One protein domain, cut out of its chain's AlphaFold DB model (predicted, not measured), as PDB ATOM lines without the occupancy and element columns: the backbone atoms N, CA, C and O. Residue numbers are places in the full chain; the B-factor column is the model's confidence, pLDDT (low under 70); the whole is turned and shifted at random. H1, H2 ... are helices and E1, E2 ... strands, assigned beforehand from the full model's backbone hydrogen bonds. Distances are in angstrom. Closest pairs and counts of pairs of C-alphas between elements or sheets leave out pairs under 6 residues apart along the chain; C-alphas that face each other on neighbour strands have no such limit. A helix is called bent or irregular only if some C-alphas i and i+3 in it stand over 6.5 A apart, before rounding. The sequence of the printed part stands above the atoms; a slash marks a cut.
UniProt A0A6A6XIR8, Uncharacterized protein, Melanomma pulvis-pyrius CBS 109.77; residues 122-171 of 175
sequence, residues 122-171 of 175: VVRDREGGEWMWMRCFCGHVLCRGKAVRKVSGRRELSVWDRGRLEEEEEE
ATOM      1  N   VAL A 122     141.244 115.948 161.343       87.69
ATOM      2  CA  VAL A 122     142.334 115.782 160.384       87.69
ATOM      3  C   VAL A 122     142.870 114.357 160.462       87.69
ATOM      4  O   VAL A 122     143.456 113.948 161.461       87.69
ATOM      5  N   VAL A 123     142.717 113.622 159.370       88.50
ATOM      6  CA  VAL A 123     143.237 112.270 159.178       88.50
ATOM      7  C   VAL A 123     144.503 112.340 158.333       88.50
ATOM      8  O   VAL A 123     144.594 113.122 157.384       88.50
ATOM      9  N   ARG A 124     145.500 111.521 158.669       88.56
ATOM     10  CA  ARG A 124     146.699 111.342 157.847       88.56
ATOM     11  C   ARG A 124     146.596 110.066 157.031       88.56
ATOM     12  O   ARG A 124     146.300 109.015 157.586       88.56
ATOM     13  N   ASP A 125     146.882 110.161 155.739       86.69
ATOM     14  CA  ASP A 125     147.076 108.984 154.901       86.69
ATOM     15  C   ASP A 125     148.456 108.339 155.145       86.69
ATOM     16  O   ASP A 125     149.331 108.886 155.829       86.69
ATOM     17  N   ARG A 126     148.659 107.159 154.554       84.69
ATOM     18  CA  ARG A 126     149.914 106.399 154.628       84.69
ATOM     19  C   ARG A 126     151.113 107.131 154.004       84.69
ATOM     20  O   ARG A 126     152.257 106.848 154.353       84.69
ATOM     21  N   GLU A 127     150.863 108.063 153.093       89.12
ATOM     22  CA  GLU A 127     151.870 108.884 152.412       89.12
ATOM     23  C   GLU A 127     152.223 110.148 153.224       89.12
ATOM     24  O   GLU A 127     153.108 110.915 152.842       89.12
ATOM     25  N   GLY A 128     151.560 110.361 154.367       86.94
ATOM     26  CA  GLY A 128     151.722 111.523 155.238       86.94
ATOM     27  C   GLY A 128     150.888 112.741 154.828       86.94
ATOM     28  O   GLY A 128     151.036 113.806 155.437       86.94
ATOM     29  N   GLY A 129     150.022 112.607 153.823       88.19
ATOM     30  CA  GLY A 129     149.050 113.606 153.408       88.19
ATOM     31  C   GLY A 129     147.967 113.810 154.462       88.19
ATOM     32  O   GLY A 129     147.401 112.860 154.990       88.19
ATOM     33  N   GLU A 130     147.686 115.067 154.783       89.25
ATOM     34  CA  GLU A 130     146.653 115.443 155.750       89.25
ATOM     35  C   GLU A 130     145.332 115.729 155.025       89.25
ATOM     36  O   GLU A 130     145.305 116.438 154.013       89.25
ATOM     37  N   TRP A 131     144.234 115.202 155.561       89.81
ATOM     38  CA  TRP A 131     142.876 115.304 155.035       89.81
ATOM     39  C   TRP A 131     141.928 115.727 156.151       89.81
ATOM     40  O   TRP A 131     141.969 115.162 157.228       89.81
ATOM     41  N   MET A 132     141.070 116.709 155.906       88.62
ATOM     42  CA  MET A 132     140.093 117.229 156.856       88.62
ATOM     43  C   MET A 132     138.690 116.780 156.464       88.62
ATOM     44  O   MET A 132     138.282 116.965 155.311       88.62
ATOM     45  N   TRP A 133     137.948 116.239 157.427       87.81
ATOM     46  CA  TRP A 133     136.529 115.935 157.275       87.81
ATOM     47  C   TRP A 133     135.690 117.204 157.340       87.81
ATOM     48  O   TRP A 133     135.838 118.032 158.234       87.81
ATOM     49  N   MET A 134     134.792 117.367 156.375       85.81
ATOM     50  CA  MET A 134     133.900 118.515 156.257       85.81
ATOM     51  C   MET A 134     132.483 118.061 155.914       85.81
ATOM     52  O   MET A 134     132.248 116.941 155.454       85.81
ATOM     53  N   ARG A 135     131.518 118.955 156.120       83.00
ATOM     54  CA  ARG A 135     130.119 118.701 155.779       83.00
ATOM     55  C   ARG A 135     129.886 118.914 154.277       83.00
ATOM     56  O   ARG A 135     130.196 119.983 153.762       83.00
ATOM     57  N   CYS A 136     129.337 117.923 153.565       83.25
ATOM     58  CA  CYS A 136     128.823 118.129 152.201       83.25
ATOM     59  C   CYS A 136     127.439 118.770 152.269       83.25
ATOM     60  O   CYS A 136     126.536 118.231 152.907       83.25
ATOM     61  N   PHE A 137     127.248 119.859 151.527       79.94
ATOM     62  CA  PHE A 137     125.950 120.528 151.363       79.94
ATOM     63  C   PHE A 137     125.260 120.179 150.041       79.94
ATOM     64  O   PHE A 137     124.234 120.748 149.692       79.94
ATOM     65  N   CYS A 138     125.795 119.207 149.310       82.44
ATOM     66  CA  CYS A 138     125.307 118.787 148.003       82.44
ATOM     67  C   CYS A 138     123.887 118.176 148.005       82.44
ATOM     68  O   CYS A 138     123.378 117.834 146.942       82.44
ATOM     69  N   GLY A 139     123.256 117.982 149.172       73.38
ATOM     70  CA  GLY A 139     121.895 117.440 149.303       73.38
ATOM     71  C   GLY A 139     121.729 115.990 148.830       73.38
ATOM     72  O   GLY A 139     120.625 115.451 148.844       73.38
ATOM     73  N   HIS A 140     122.816 115.340 148.410       77.06
ATOM     74  CA  HIS A 140     122.774 114.018 147.807       77.06
ATOM     75  C   HIS A 140     122.843 112.932 148.886       77.06
ATOM     76  O   HIS A 140     123.799 112.867 149.653       77.06
ATOM     77  N   VAL A 141     121.867 112.022 148.924       74.19
ATOM     78  CA  VAL A 141     121.774 110.977 149.970       74.19
ATOM     79  C   VAL A 141     123.030 110.095 150.025       74.19
ATOM     80  O   VAL A 141     123.437 109.649 151.095       74.19
ATOM     81  N   LEU A 142     123.690 109.895 148.880       75.56
ATOM     82  CA  LEU A 142     124.894 109.062 148.783       75.56
ATOM     83  C   LEU A 142     126.117 109.640 149.509       75.56
ATOM     84  O   LEU A 142     126.983 108.871 149.902       75.56
ATOM     85  N   CYS A 143     126.205 110.960 149.702       76.75
ATOM     86  CA  CYS A 143     127.361 111.555 150.377       76.75
ATOM     87  C   CYS A 143     127.207 111.581 151.905       76.75
ATOM     88  O   CYS A 143     128.139 111.982 152.593       76.75
ATOM     89  N   ARG A 144     126.019 111.243 152.443       77.50
ATOM     90  CA  ARG A 144     125.676 111.341 153.880       77.50
ATOM     91  C   ARG A 144     126.041 112.685 154.531       77.50
ATOM     92  O   ARG A 144     126.310 112.757 155.724       77.50
ATOM     93  N   GLY A 145     126.092 113.757 153.745       84.75
ATOM     94  CA  GLY A 145     126.553 115.058 154.221       84.75
ATOM     95  C   GLY A 145     128.017 115.094 154.679       84.75
ATOM     96  O   GLY A 145     128.372 116.029 155.383       84.75
ATOM     97  N   LYS A 146     128.873 114.141 154.287       83.56
ATOM     98  CA  LYS A 146     130.311 114.129 154.597       83.56
ATOM     99  C   LYS A 146     131.149 114.282 153.320       83.56
ATOM    100  O   LYS A 146     130.791 113.777 152.257       83.56
ATOM    101  N   ALA A 147     132.252 115.011 153.424       86.44
ATOM    102  CA  ALA A 147     133.245 115.222 152.377       86.44
ATOM    103  C   ALA A 147     134.645 115.297 153.005       86.44
ATOM    104  O   ALA A 147     134.778 115.652 154.173       86.44
ATOM    105  N   VAL A 148     135.687 114.997 152.230       86.12
ATOM    106  CA  VAL A 148     137.088 115.106 152.669       86.12
ATOM    107  C   VAL A 148     137.838 116.127 151.820       86.12
ATOM    108  O   VAL A 148     137.657 116.189 150.603       86.12
ATOM    109  N   ARG A 149     138.695 116.934 152.455       85.12
ATOM    110  CA  ARG A 149     139.540 117.936 151.787       85.12
ATOM    111  C   ARG A 149     140.996 117.764 152.188       85.12
ATOM    112  O   ARG A 149     141.298 117.695 153.369       85.12
ATOM    113  N   LYS A 150     141.917 117.787 151.226       88.81
ATOM    114  CA  LYS A 150     143.354 117.786 151.527       88.81
ATOM    115  C   LYS A 150     143.748 119.092 152.232       88.81
ATOM    116  O   LYS A 150     143.459 120.172 151.726       88.81
ATOM    117  N   VAL A 151     144.430 119.001 153.371       87.75
ATOM    118  CA  VAL A 151     144.853 120.142 154.215       87.75
ATOM    119  C   VAL A 151     146.089 120.854 153.647       87.75
ATOM    120  O   VAL A 151     146.498 121.899 154.143       87.75
ATOM    121  N   SER A 152     146.679 120.333 152.564       77.38
ATOM    122  CA  SER A 152     147.871 120.900 151.928       77.38
ATOM    123  C   SER A 152     147.712 122.403 151.674       77.38
ATOM    124  O   SER A 152     146.842 122.793 150.900       77.38
ATOM    125  N   GLY A 153     148.568 123.206 152.322       57.59
ATOM    126  CA  GLY A 153     148.460 124.654 152.565       57.59
ATOM    127  C   GLY A 153     148.427 125.609 151.366       57.59
ATOM    128  O   GLY A 153     149.054 126.668 151.404       57.59
ATOM    129  N   ARG A 154     147.687 125.286 150.306       48.59
ATOM    130  CA  ARG A 154     147.265 126.256 149.300       48.59
ATOM    131  C   ARG A 154     145.960 126.891 149.755       48.59
ATOM    132  O   ARG A 154     144.952 126.216 149.907       48.59
ATOM    133  N   ARG A 155     145.988 128.215 149.914       51.62
ATOM    134  CA  ARG A 155     144.837 129.089 150.215       51.62
ATOM    135  C   ARG A 155     143.822 129.185 149.068       51.62
ATOM    136  O   ARG A 155     143.046 130.131 149.013       51.62
ATOM    137  N   GLU A 156     143.865 128.265 148.113       52.00
ATOM    138  CA  GLU A 156     142.876 128.225 147.049       52.00
ATOM    139  C   GLU A 156     141.622 127.590 147.648       52.00
ATOM    140  O   GLU A 156     141.557 126.376 147.842       52.00
ATOM    141  N   LEU A 157     140.667 128.452 148.011       49.78
ATOM    142  CA  LEU A 157     139.298 128.084 148.361       49.78
ATOM    143  C   LEU A 157     138.818 127.046 147.349       49.78
ATOM    144  O   LEU A 157     138.847 127.285 146.135       49.78
ATOM    145  N   SER A 158     138.446 125.867 147.844       57.06
ATOM    146  CA  SER A 158     137.992 124.796 146.971       57.06
ATOM    147  C   SER A 158     136.742 125.259 146.219       57.06
ATOM    148  O   SER A 158     136.040 126.169 146.655       57.06
ATOM    149  N   VAL A 159     136.422 124.638 145.082       57.56
ATOM    150  CA  VAL A 159     135.200 124.970 144.318       57.56
ATOM    151  C   VAL A 159     133.936 124.861 145.196       57.56
ATOM    152  O   VAL A 159     132.948 125.540 144.941       57.56
ATOM    153  N   TRP A 160     134.000 124.075 146.275       55.16
ATOM    154  CA  TRP A 160     132.958 123.948 147.293       55.16
ATOM    155  C   TRP A 160     132.873 125.137 148.260       55.16
ATOM    156  O   TRP A 160     131.787 125.434 148.742       55.16
ATOM    157  N   ASP A 161     133.984 125.833 148.513       55.28
ATOM    158  CA  ASP A 161     134.021 127.058 149.321       55.28
ATOM    159  C   ASP A 161     133.596 128.295 148.497       55.28
ATOM    160  O   ASP A 161     133.067 129.259 149.046       55.28
ATOM    161  N   ARG A 162     133.776 128.266 147.165       57.53
ATOM    162  CA  ARG A 162     133.384 129.373 146.267       57.53
ATOM    163  C   ARG A 162     131.880 129.628 146.220       57.53
ATOM    164  O   ARG A 162     131.480 130.774 146.095       57.53
ATOM    165  N   GLY A 163     131.058 128.589 146.364       52.53
ATOM    166  CA  GLY A 163     129.599 128.725 146.300       52.53
ATOM    167  C   GLY A 163     128.960 129.461 147.483       52.53
ATOM    168  O   GLY A 163     127.749 129.642 147.471       52.53
ATOM    169  N   ARG A 164     129.734 129.847 148.509       50.69
ATOM    170  CA  ARG A 164     129.233 130.576 149.686       50.69
ATOM    171  C   ARG A 164     129.738 132.022 149.776       50.69
ATOM    172  O   ARG A 164     129.137 132.807 150.490       50.69
ATOM    173  N   LEU A 165     130.811 132.385 149.072       48.84
ATOM    174  CA  LEU A 165     131.414 133.718 149.207       48.84
ATOM    175  C   LEU A 165     130.813 134.781 148.280       48.84
ATOM    176  O   LEU A 165     131.046 135.961 148.508       48.84
ATOM    177  N   GLU A 166     130.041 134.398 147.259       54.22
ATOM    178  CA  GLU A 166     129.476 135.387 146.327       54.22
ATOM    179  C   GLU A 166     128.364 136.247 146.962       54.22
ATOM    180  O   GLU A 166     128.158 137.365 146.507       54.22
ATOM    181  N   GLU A 167     127.700 135.796 148.037       54.38
ATOM    182  CA  GLU A 167     126.652 136.597 148.701       54.38
ATOM    183  C   GLU A 167     127.211 137.647 149.683       54.38
ATOM    184  O   GLU A 167     126.625 138.717 149.811       54.38
ATOM    185  N   GLU A 168     128.356 137.405 150.336       54.38
ATOM    186  CA  GLU A 168     128.940 138.377 151.286       54.38
ATOM    187  C   GLU A 168     129.686 139.526 150.583       54.38
ATOM    188  O   GLU A 168     129.656 140.660 151.059       54.38
ATOM    189  N   GLU A 169     130.320 139.279 149.430       55.56
ATOM    190  CA  GLU A 169     131.062 140.329 148.708       55.56
ATOM    191  C   GLU A 169     130.121 141.305 147.967       55.56
ATOM    192  O   GLU A 169     130.467 142.470 147.758       55.56
ATOM    193  N   GLU A 170     128.903 140.874 147.610       57.06
ATOM    194  CA  GLU A 170     127.897 141.738 146.975       57.06
ATOM    195  C   GLU A 170     127.219 142.687 147.984       57.06
ATOM    196  O   GLU A 170     126.873 143.818 147.630       57.06
ATOM    197  N   GLU A 171     127.090 142.278 149.254       58.88
ATOM    198  CA  GLU A 171     126.543 143.118 150.330       58.88
ATOM    199  C   GLU A 171     127.542 144.209 150.768       58.88
ATOM    200  O   GLU A 171     127.141 145.352 151.002       58.88
TER     201      GLU A 171
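What this domain is: This is residues 122 to 171 of the 175 residues of an uncharacterized protein of Melanomma pulvis-pyrius CBS 109.77 (UniProt A0A6A6XIR8). A small sheet of three strands, E1, E2 and E3, stands without a named helix on it, and the helix H1 comes after the sheet and runs away from it, with residues 166 to 171 sticking out free as the tip of one long end. The E1 to E2 link, where Arg 126 lies, is at the opposite end of the longest axis, and the links E2 to E3 and E3 to H1 make wide loops. The printed part has 50 residues with three named strands and one named helix, in the order E1, E2, E3, H1; the sheet's order is E1, E2, E3, antiparallel throughout, and the class is mixed, helices and strands. The whole is loose, with a radius of gyration of the C-alphas of 13.4 A, and its outline is flat, spanning 43 by 29 by 13 A.

How they stand to each other: The printed part begins with E1, residues 122 to 124, an edge strand of the sheet. After a tight link comes E2, residues 130 to 135, the inner strand. E1 and E2 form a hairpin and are antiparallel, with 142 degrees between their directions. The C-alphas of Val 122 and Met 132, 4.4 A apart, face each other, and so do those of Arg 124 and Glu 130, at 4.6 A. Two backbone pairs across E1 and E2 are within hydrogen-bond range: N 123 and O 131 at 2.7 A, and N 131 and O 123 at 2.8 A. A short link leads on to E3, residues 146 to 150, the other edge strand. E2 and E3 form a second hairpin and are antiparallel, with 149 degrees between their directions. The C-alphas of Trp 131 and Lys 150 face each other at 4.3 A, and those of Arg 135 and Lys 146 at 4.7 A. N 132 and O 149 are within hydrogen-bond range at 2.7 A, and N 147 and O 134 at 2.8 A. The three strands make a meander, each the antiparallel neighbour of the one before. Another short link joins E3 to H1, residues 159 to 171. H1 is not on the sheet, with 1 pair of C-alphas within 10 A, and it is apart from E1 and from E2. In H1, 0 of 9 O i to N i+4 pairs are within hydrogen-bond range, and 2 of 10 O i to N i+3 pairs are. H1 is irregular, but only just: C-alphas 163 and 166 are 6.7 A apart.

Where its parts are: E1 begins at C-alpha 122, at (142.334, 115.782, 160.384), and its three residues run to Arg 124. E2 has six residues, the most of the three strands, and measures 16.9 A from the C-alpha of Glu 130 to that of Arg 135, at (130.119, 118.701, 155.779). E3 has five residues and measures 13.9 A from the C-alpha of Lys 146 to that of Lys 150. H1 has 13 residues and measures 21.0 A from the C-alpha of Val 159 to that of Glu 171, at (126.543, 143.118, 150.330).

The domain as a whole: The two C-alphas farthest apart are those of Arg 126 and Glu 171, at 43.7 A, while the first and last printed C-alphas, those of Val 122 and Glu 171, are 33.1 A apart. The printed part has no cut and no long link: E1 to E2 has 5 residues between, E2 to E3 has 10, and E3 to H1 has 8. The mean pLDDT of the printed part is 72.7. Residues 153 to 171 are under 70, and the mean over H1 is 55, whereas E1, E2 and E3 have means of 88, 87 and 86.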